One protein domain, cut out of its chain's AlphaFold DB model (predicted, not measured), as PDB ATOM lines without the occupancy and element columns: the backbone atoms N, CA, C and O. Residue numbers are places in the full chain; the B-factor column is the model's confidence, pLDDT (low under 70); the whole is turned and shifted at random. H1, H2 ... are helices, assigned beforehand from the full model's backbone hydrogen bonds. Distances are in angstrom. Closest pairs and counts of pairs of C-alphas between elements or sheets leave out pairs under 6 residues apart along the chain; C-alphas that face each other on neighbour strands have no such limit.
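This is residues 2 to 70 of the 87 residues of the protein "Disease resistance protein RPS5" of Morella rubra (UniProt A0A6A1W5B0). Look first for H2, the longest helix; H1 meets it at a steep angle, while H3 is set off from both, and a long extended run of chain, residues 46 to 52, passes between H2 and H3, with H3 folding back along it. It is an open arrangement of three helices strung on two long links, and residues 20 to 26 and 54 to 59 stick out from the rest. The printed part has 69 residues, with three named helices in the order H1, H2, H3 and no named strand; its class is all helix. It is only just compact, close to loose, with a radius of gyration of the C-alphas of 13.1 A, and it spans 34 by 32 by 22 A.

Begin at H2, residues 27 to 40, and look from it to H1, residues 2 to 10. The two touch, with 6 pairs of C-alphas within 8 A, and their closest C-alphas are those of Ile 2 and Ile 34, 6.4 A apart. Their lines stand at a steep tilt of 55 degrees, they run the same way, and their centres are 10.9 A apart. Then go on to H3, residues 58 to 69, which is apart from H2 and apart from H1. On the backbone, every O i to N i+4 pair is within hydrogen-bond range in H1 and H2; in H3, 7 of 8 are.

Find C-alpha 27 at (-79.641, 39.059, -28.590), where H2 begins; its 14 residues run 19.9 A to C-alpha 40 at (-93.061, 50.646, -19.514). H1 begins at C-alpha 2, at (-89.597, 38.522, -24.865), and its 9 residues measure 12.5 A from first to last C-alpha. H3 has 12 residues and measures 16.1 A, ending at C-alpha 69 at (-79.149, 53.078, -9.893).

The two C-alphas farthest apart are those of Met 22 and Gly 70, at 33.9 A; Met 22 lies in residues 20 to 26, which stand free. Residues 54 to 59, of which 58 and 59 belong to H3, stand free too. Without these two stretches the body has 56 residues and spans 30 by 24 by 21 A. Both links are long: 16 residues lie between H1 and H2, and 17 between H2 and H3. The printed part has no cut from residue 2 to residue 70. The mean pLDDT of the printed part is 93.1, and no printed residue is under 70.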
ATOM      1  N   ILE A   2     -89.594  37.325 -25.748       93.25
ATOM      2  CA  ILE A   2     -89.597  38.522 -24.865       93.25
ATOM      3  C   ILE A   2     -90.673  38.432 -23.772       93.25
ATOM      4  O   ILE A   2     -90.397  38.716 -22.613       93.25
ATOM      5  N   LYS A   3     -91.886  37.986 -24.126       93.31
ATOM      6  CA  LYS A   3     -92.973  37.759 -23.157       93.31
ATOM      7  C   LYS A   3     -92.589  36.740 -22.079       93.31
ATOM      8  O   LYS A   3     -92.909  36.953 -20.916       93.31
ATOM      9  N   ASP A   4     -91.882  35.679 -22.459       93.88
ATOM     10  CA  ASP A   4     -91.449  34.617 -21.546       93.88
ATOM     11  C   ASP A   4     -90.354  35.123 -20.605       93.88
ATOM     12  O   ASP A   4     -90.415  34.867 -19.408       93.88
ATOM     13  N   VAL A   5     -89.413  35.925 -21.117       94.81
ATOM     14  CA  VAL A   5     -88.390  36.586 -20.294       94.81
ATOM     15  C   VAL A   5     -89.030  37.565 -19.312       94.81
ATOM     16  O   VAL A   5     -88.714  37.526 -18.131       94.81
ATOM     17  N   LEU A   6     -89.974  38.402 -19.752       94.19
ATOM     18  CA  LEU A   6     -90.691  39.316 -18.852       94.19
ATOM     19  C   LEU A   6     -91.517  38.563 -17.805       94.19
ATOM     20  O   LEU A   6     -91.596  39.001 -16.662       94.19
ATOM     21  N   LYS A   7     -92.120  37.426 -18.171       94.88
ATOM     22  CA  LYS A   7     -92.811  36.553 -17.218       94.88
ATOM     23  C   LYS A   7     -91.831  35.971 -16.196       94.88
ATOM     24  O   LYS A   7     -92.139  35.997 -15.013       94.88
ATOM     25  N   ALA A   8     -90.661  35.508 -16.635       94.88
ATOM     26  CA  ALA A   8     -89.619  35.010 -15.743       94.88
ATOM     27  C   ALA A   8     -89.111  36.104 -14.791       94.88
ATOM     28  O   ALA A   8     -88.953  35.833 -13.612       94.88
ATOM     29  N   LEU A   9     -88.938  37.340 -15.274       93.50
ATOM     30  CA  LEU A   9     -88.515  38.492 -14.466       93.50
ATOM     31  C   LEU A   9     -89.563  38.961 -13.438       93.50
ATOM     32  O   LEU A   9     -89.197  39.648 -12.493       93.50
ATOM     33  N   ARG A  10     -90.850  38.621 -13.614       92.50
ATOM     34  CA  ARG A  10     -91.921  38.902 -12.634       92.50
ATOM     35  C   ARG A  10     -91.952  37.910 -11.474       92.50
ATOM     36  O   ARG A  10     -92.581  38.194 -10.459       92.50
ATOM     37  N   ASP A  11     -91.362  36.733 -11.647       94.19
ATOM     38  CA  ASP A  11     -91.362  35.696 -10.622       94.19
ATOM     39  C   ASP A  11     -90.294  36.027  -9.566       94.19
ATOM     40  O   ASP A  11     -89.108  36.065  -9.904       94.19
ATOM     41  N   PRO A  12     -90.672  36.239  -8.292       89.81
ATOM     42  CA  PRO A  12     -89.724  36.592  -7.238       89.81
ATOM     43  C   PRO A  12     -88.700  35.486  -6.939       89.81
ATOM     44  O   PRO A  12     -87.695  35.750  -6.285       89.81
ATOM     45  N   ASN A  13     -88.916  34.256  -7.417       94.44
ATOM     46  CA  ASN A  13     -87.945  33.169  -7.287       94.44
ATOM     47  C   ASN A  13     -86.837  33.229  -8.356       94.44
ATOM     48  O   ASN A  13     -85.827  32.532  -8.239       94.44
ATOM     49  N   ASN A  14     -86.993  34.067  -9.386       91.31
ATOM     50  CA  ASN A  14     -86.051  34.190 -10.494       91.31
ATOM     51  C   ASN A  14     -85.232  35.479 -10.387       91.31
ATOM     52  O   ASN A  14     -85.643  36.551 -10.819       91.31
ATOM     53  N   ASN A  15     -83.996  35.351  -9.907       87.69
ATOM     54  CA  ASN A  15     -83.086  36.495  -9.775       87.69
ATOM     55  C   ASN A  15     -82.217  36.742 -11.021       87.69
ATOM     56  O   ASN A  15     -81.524  37.758 -11.097       87.69
ATOM     57  N   LYS A  16     -82.168  35.795 -11.972       92.06
ATOM     58  CA  LYS A  16     -81.285  35.846 -13.151       92.06
ATOM     59  C   LYS A  16     -81.925  35.161 -14.356       92.06
ATOM     60  O   LYS A  16     -82.456  34.063 -14.234       92.06
ATOM     61  N   VAL A  17     -81.784  35.773 -15.531       92.62
ATOM     62  CA  VAL A  17     -82.167  35.193 -16.826       92.62
ATOM     63  C   VAL A  17     -81.007  35.372 -17.803       92.62
ATOM     64  O   VAL A  17     -80.446  36.461 -17.902       92.62
ATOM     65  N   ALA A  18     -80.651  34.312 -18.530       92.94
ATOM     66  CA  ALA A  18     -79.612  34.339 -19.555       92.94
ATOM     67  C   ALA A  18     -80.212  34.073 -20.943       92.94
ATOM     68  O   ALA A  18     -81.038  33.178 -21.110       92.94
ATOM     69  N   ILE A  19     -79.773  34.837 -21.949       92.81
ATOM     70  CA  ILE A  19     -80.162  34.663 -23.356       92.81
ATOM     71  C   ILE A  19     -78.912  34.257 -24.145       92.81
ATOM     72  O   ILE A  19     -78.001  35.061 -24.334       92.81
ATOM     73  N   CYS A  20     -78.876  33.016 -24.632       91.94
ATOM     74  CA  CYS A  20     -77.700  32.424 -25.278       91.94
ATOM     75  C   CYS A  20     -77.952  32.075 -26.759       91.94
ATOM     76  O   CYS A  20     -79.077  32.097 -27.252       91.94
ATOM     77  N   GLY A  21     -76.886  31.788 -27.514       92.50
ATOM     78  CA  GLY A  21     -76.940  31.221 -28.873       92.50
ATOM     79  C   GLY A  21     -75.924  31.850 -29.833       92.50
ATOM     80  O   GLY A  21     -75.109  32.668 -29.417       92.50
ATOM     81  N   MET A  22     -76.026  31.545 -31.128       94.00
ATOM     82  CA  MET A  22     -75.087  32.059 -32.141       94.00
ATOM     83  C   MET A  22     -75.088  33.596 -32.240       94.00
ATOM     84  O   MET A  22     -76.088  34.253 -31.916       94.00
ATOM     85  N   GLY A  23     -73.953  34.155 -32.669       93.62
ATOM     86  CA  GLY A  23     -73.779  35.587 -32.926       93.62
ATOM     87  C   GLY A  23     -74.662  36.086 -34.075       93.62
ATOM     88  O   GLY A  23     -75.138  35.297 -34.883       93.62
ATOM     89  N   GLY A  24     -74.930  37.392 -34.123       92.94
ATOM     90  CA  GLY A  24     -75.732  38.009 -35.193       92.94
ATOM     91  C   GLY A  24     -77.249  37.783 -35.114       92.94
ATOM     92  O   GLY A  24     -77.990  38.405 -35.858       92.94
ATOM     93  N   ILE A  25     -77.742  36.971 -34.172       93.00
ATOM     94  CA  ILE A  25     -79.181  36.660 -34.021       93.00
ATOM     95  C   ILE A  25     -79.986  37.796 -33.340       93.00
ATOM     96  O   ILE A  25     -81.195  37.698 -33.171       93.00
ATOM     97  N   GLY A  26     -79.335  38.891 -32.928       93.81
ATOM     98  CA  GLY A  26     -80.030  40.039 -32.321       93.81
ATOM     99  C   GLY A  26     -80.319  39.900 -30.820       93.81
ATOM    100  O   GLY A  26     -81.289  40.458 -30.318       93.81
ATOM    101  N   LYS A  27     -79.485  39.175 -30.060       96.12
ATOM    102  CA  LYS A  27     -79.641  39.059 -28.590       96.12
ATOM    103  C   LYS A  27     -79.531  40.409 -27.880       96.12
ATOM    104  O   LYS A  27     -80.301  40.676 -26.965       96.12
ATOM    105  N   THR A  28     -78.601  41.258 -28.318       94.31
ATOM    106  CA  THR A  28     -78.445  42.618 -27.789       94.31
ATOM    107  C   THR A  28     -79.694  43.452 -28.056       94.31
ATOM    108  O   THR A  28     -80.194  44.096 -27.143       94.31
ATOM    109  N   GLU A  29     -80.256  43.354 -29.263       95.31
ATOM    110  CA  GLU A  29     -81.511  44.027 -29.621       95.31
ATOM    111  C   GLU A  29     -82.674  43.549 -28.741       95.31
ATOM    112  O   GLU A  29     -83.469  44.336 -28.231       95.31
ATOM    113  N   MET A  30     -82.725  42.247 -28.462       95.69
ATOM    114  CA  MET A  30     -83.710  41.688 -27.544       95.69
ATOM    115  C   MET A  30     -83.557  42.232 -26.118       95.69
ATOM    116  O   MET A  30     -84.565  42.526 -25.479       95.69
ATOM    117  N   ALA A  31     -82.327  42.386 -25.616       95.12
ATOM    118  CA  ALA A  31     -82.074  42.971 -24.299       95.12
ATOM    119  C   ALA A  31     -82.550  44.434 -24.217       95.12
ATOM    120  O   ALA A  31     -83.141  44.819 -23.206       95.12
ATOM    121  N   ILE A  32     -82.376  45.212 -25.292       95.69
ATOM    122  CA  ILE A  32     -82.881  46.592 -25.399       95.69
ATOM    123  C   ILE A  32     -84.415  46.612 -25.320       95.69
ATOM    124  O   ILE A  32     -84.991  47.363 -24.528       95.69
ATOM    125  N   GLU A  33     -85.103  45.747 -26.069       96.38
ATOM    126  CA  GLU A  33     -86.572  45.687 -26.037       96.38
ATOM    127  C   GLU A  33     -87.111  45.182 -24.684       96.38
ATOM    128  O   GLU A  33     -88.131  45.678 -24.199       96.38
ATOM    129  N   ILE A  34     -86.419  44.240 -24.027       96.12
ATOM    130  CA  ILE A  34     -86.754  43.806 -22.658       96.12
ATOM    131  C   ILE A  34     -86.621  44.979 -21.685       96.12
ATOM    132  O   ILE A  34     -87.537  45.206 -20.897       96.12
ATOM    133  N   GLN A  35     -85.533  45.754 -21.761       95.38
ATOM    134  CA  GLN A  35     -85.341  46.942 -20.929       95.38
ATOM    135  C   GLN A  35     -86.482  47.949 -21.129       95.38
ATOM    136  O   GLN A  35     -87.036  48.459 -20.153       95.38
ATOM    137  N   ARG A  36     -86.847  48.227 -22.389       96.19
ATOM    138  CA  ARG A  36     -87.923  49.164 -22.734       96.19
ATOM    139  C   ARG A  36     -89.258  48.729 -22.132       96.19
ATOM    140  O   ARG A  36     -89.940  49.544 -21.515       96.19
ATOM    141  N   ARG A  37     -89.614  47.449 -22.271       96.19
ATOM    142  CA  ARG A  37     -90.862  46.900 -21.718       96.19
ATOM    143  C   ARG A  37     -90.854  46.816 -20.201       96.19
ATOM    144  O   ARG A  37     -91.853  47.162 -19.594       96.19
ATOM    145  N   ALA A  38     -89.743  46.420 -19.584       94.12
ATOM    146  CA  ALA A  38     -89.632  46.372 -18.128       94.12
ATOM    147  C   ALA A  38     -89.857  47.755 -17.493       94.12
ATOM    148  O   ALA A  38     -90.503  47.848 -16.454       94.12
ATOM    149  N   LYS A  39     -89.379  48.827 -18.143       93.94
ATOM    150  CA  LYS A  39     -89.672  50.210 -17.741       93.94
ATOM    151  C   LYS A  39     -91.135  50.589 -17.985       93.94
ATOM    152  O   LYS A  39     -91.764  51.130 -17.089       93.94
ATOM    153  N   ALA A  40     -91.675  50.306 -19.173       95.12
ATOM    154  CA  ALA A  40     -93.061  50.646 -19.514       95.12
ATOM    155  C   ALA A  40     -94.088  49.946 -18.605       95.12
ATOM    156  O   ALA A  40     -95.078  50.552 -18.211       95.12
ATOM    157  N   ASP A  41     -93.815  48.694 -18.240       94.56
ATOM    158  CA  ASP A  41     -94.652  47.882 -17.357       94.56
ATOM    159  C   ASP A  41     -94.376  48.156 -15.862       94.56
ATOM    160  O   ASP A  41     -94.978  47.494 -15.019       94.56
ATOM    161  N   ASN A  42     -93.459  49.077 -15.525       94.44
ATOM    162  CA  ASN A  42     -92.983  49.347 -14.158       94.44
ATOM    163  C   ASN A  42     -92.631  48.066 -13.379       94.44
ATOM    164  O   ASN A  42     -93.010  47.890 -12.224       94.44
ATOM    165  N   LEU A  43     -91.916  47.145 -14.032       93.00
ATOM    166  CA  LEU A  43     -91.571  45.839 -13.463       93.00
ATOM    167  C   LEU A  43     -90.562  45.934 -12.312       93.00
ATOM    168  O   LEU A  43     -90.505  45.055 -11.461       93.00
ATOM    169  N   PHE A  44     -89.747  46.988 -12.331       91.00
ATOM    170  CA  PHE A  44     -88.705  47.278 -11.358       91.00
ATOM    171  C   PHE A  44     -88.678  48.779 -11.085       91.00
ATOM    172  O   PHE A  44     -88.894  49.570 -12.005       91.00
ATOM    173  N   ASP A  45     -88.298  49.168  -9.866       92.31
ATOM    174  CA  ASP A  45     -88.130  50.581  -9.494       92.31
ATOM    175  C   ASP A  45     -87.086  51.285 -10.368       92.31
ATOM    176  O   ASP A  45     -87.198  52.466 -10.696       92.31
ATOM    177  N   LYS A  46     -86.029  50.549 -10.736       91.94
ATOM    178  CA  LYS A  46     -84.939  51.041 -11.573       91.94
ATOM    179  C   LYS A  46     -84.430  49.944 -12.496       91.94
ATOM    180  O   LYS A  46     -84.302  48.790 -12.102       91.94
ATOM    181  N   VAL A  47     -84.067  50.331 -13.718       93.00
ATOM    182  CA  VAL A  47     -83.507  49.423 -14.726       93.00
ATOM    183  C   VAL A  47     -82.243  50.034 -15.326       93.00
ATOM    184  O   VAL A  47     -82.306  51.067 -16.001       93.00
ATOM    185  N   ALA A  48     -81.108  49.367 -15.117       93.38
ATOM    186  CA  ALA A  48     -79.812  49.712 -15.696       93.38
ATOM    187  C   ALA A  48     -79.435  48.742 -16.821       93.38
ATOM    188  O   ALA A  48     -79.822  47.576 -16.802       93.38
ATOM    189  N   MET A  49     -78.671  49.228 -17.796       93.81
ATOM    190  CA  MET A  49     -78.089  48.412 -18.858       93.81
ATOM    191  C   MET A  49     -76.619  48.797 -18.974       93.81
ATOM    192  O   MET A  49     -76.310  49.981 -19.031       93.81
ATOM    193  N   ALA A  50     -75.739  47.802 -19.002       94.50
ATOM    194  CA  ALA A  50     -74.307  47.989 -19.184       94.50
ATOM    195  C   ALA A  50     -73.805  47.002 -20.238       94.50
ATOM    196  O   ALA A  50     -74.257  45.853 -20.292       94.50
ATOM    197  N   MET A  51     -72.878  47.453 -21.078       92.06
ATOM    198  CA  MET A  51     -72.258  46.609 -22.093       92.06
ATOM    199  C   MET A  51     -70.957  46.025 -21.550       92.06
ATOM    200  O   MET A  51     -70.089  46.756 -21.084       92.06
ATOM    201  N   VAL A  52     -70.814  44.703 -21.630       93.19
ATOM    202  CA  VAL A  52     -69.615  43.992 -21.173       93.19
ATOM    203  C   VAL A  52     -68.916  43.386 -22.386       93.19
ATOM    204  O   VAL A  52     -69.455  42.501 -23.051       93.19
ATOM    205  N   SER A  53     -67.731  43.897 -22.701       91.69
ATOM    206  CA  SER A  53     -66.839  43.385 -23.745       91.69
ATOM    207  C   SER A  53     -65.974  42.230 -23.235       91.69
ATOM    208  O   SER A  53     -65.914  41.954 -22.039       91.69
ATOM    209  N   ARG A  54     -65.274  41.552 -24.158       93.00
ATOM    210  CA  ARG A  54     -64.277  40.519 -23.817       93.00
ATOM    211  C   ARG A  54     -63.159  41.055 -22.925       93.00
ATOM    212  O   ARG A  54     -62.708  40.335 -22.047       93.00
ATOM    213  N   GLU A  55     -62.753  42.298 -23.159       96.25
ATOM    214  CA  GLU A  55     -61.867  43.077 -22.294       96.25
ATOM    215  C   GLU A  55     -62.739  44.070 -21.517       96.25
ATOM    216  O   GLU A  55     -63.180  45.067 -22.099       96.25
ATOM    217  N   PRO A  56     -63.108  43.778 -20.257       93.00
ATOM    218  CA  PRO A  56     -64.084  44.586 -19.539       93.00
ATOM    219  C   PRO A  56     -63.461  45.872 -18.991       93.00
ATOM    220  O   PRO A  56     -62.549  45.839 -18.163       93.00
ATOM    221  N   GLU A  57     -64.023  47.020 -19.359       94.25
ATOM    222  CA  GLU A  57     -63.692  48.305 -18.739       94.25
ATOM    223  C   GLU A  57     -64.531  48.502 -17.468       94.25
ATOM    224  O   GLU A  57     -65.604  49.105 -17.492       94.25
ATOM    225  N   LEU A  58     -64.054  47.984 -16.329       92.50
ATOM    226  CA  LEU A  58     -64.824  47.971 -15.072       92.50
ATOM    227  C   LEU A  58     -65.327  49.356 -14.644       92.50
ATOM    228  O   LEU A  58     -66.475  49.480 -14.224       92.50
ATOM    229  N   LYS A  59     -64.500  50.401 -14.801       91.06
ATOM    230  CA  LYS A  59     -64.886  51.787 -14.481       91.06
ATOM    231  C   LYS A  59     -66.089  52.250 -15.301       91.06
ATOM    232  O   LYS A  59     -66.970  52.915 -14.769       91.06
ATOM    233  N   ARG A  60     -66.138  51.876 -16.581       92.19
ATOM    234  CA  ARG A  60     -67.232  52.219 -17.490       92.19
ATOM    235  C   ARG A  60     -68.498  51.437 -17.152       92.19
ATOM    236  O   ARG A  60     -69.553  52.036 -17.026       92.19
ATOM    237  N   ILE A  61     -68.384  50.131 -16.904       93.62
ATOM    238  CA  ILE A  61     -69.523  49.298 -16.480       93.62
ATOM    239  C   ILE A  61     -70.129  49.836 -15.175       93.62
ATOM    240  O   ILE A  61     -71.345  49.959 -15.055       93.62
ATOM    241  N   GLN A  62     -69.290  50.188 -14.196       92.00
ATOM    242  CA  GLN A  62     -69.744  50.794 -12.944       92.00
ATOM    243  C   GLN A  62     -70.409  52.151 -13.175       92.00
ATOM    244  O   GLN A  62     -71.445  52.406 -12.567       92.00
ATOM    245  N   ALA A  63     -69.853  52.994 -14.051       90.62
ATOM    246  CA  ALA A  63     -70.445  54.281 -14.404       90.62
ATOM    247  C   ALA A  63     -71.836  54.117 -15.044       90.62
ATOM    248  O   ALA A  63     -72.782  54.741 -14.565       90.62
ATOM    249  N   ASP A  64     -71.986  53.225 -16.030       91.94
ATOM    250  CA  ASP A  64     -73.263  52.945 -16.710       91.94
ATOM    251  C   ASP A  64     -74.350  52.496 -15.713       91.94
ATOM    252  O   ASP A  64     -75.510  52.919 -15.773       91.94
ATOM    253  N   ILE A  65     -73.983  51.643 -14.749       92.56
ATOM    254  CA  ILE A  65     -74.914  51.164 -13.720       92.56
ATOM    255  C   ILE A  65     -75.216  52.273 -12.701       92.56
ATOM    256  O   ILE A  65     -76.382  52.480 -12.346       92.56
ATOM    257  N   ALA A  66     -74.195  52.997 -12.234       90.69
ATOM    258  CA  ALA A  66     -74.332  54.059 -11.240       90.69
ATOM    259  C   ALA A  66     -75.170  55.238 -11.752       90.69
ATOM    260  O   ALA A  66     -75.927  55.817 -10.974       90.69
ATOM    261  N   GLU A  67     -75.104  55.549 -13.050       90.00
ATOM    262  CA  GLU A  67     -75.936  56.576 -13.686       90.00
ATOM    263  C   GLU A  67     -77.433  56.295 -13.480       90.00
ATOM    264  O   GLU A  67     -78.224  57.210 -13.250       90.00
ATOM    265  N   LYS A  68     -77.840  55.019 -13.530       89.25
ATOM    266  CA  LYS A  68     -79.253  54.631 -13.406       89.25
ATOM    267  C   LYS A  68     -79.657  54.276 -11.982       89.25
ATOM    268  O   LYS A  68     -80.767  54.608 -11.570       89.25
ATOM    269  N   LEU A  69     -78.799  53.591 -11.224       89.50
ATOM    270  CA  LEU A  69     -79.149  53.078  -9.893       89.50
ATOM    271  C   LEU A  69     -78.743  54.024  -8.753       89.50
ATOM    272  O   LEU A  69     -79.390  54.020  -7.701       89.50
ATOM    273  N   GLY A  70     -77.766  54.897  -8.994       82.31
ATOM    274  CA  GLY A  70     -77.156  55.798  -8.021       82.31
ATOM    275  C   GLY A  70     -75.732  55.364  -7.634       82.31
ATOM    276  O   GLY A  70     -75.365  54.204  -7.811       82.31
TER     277      GLY A  70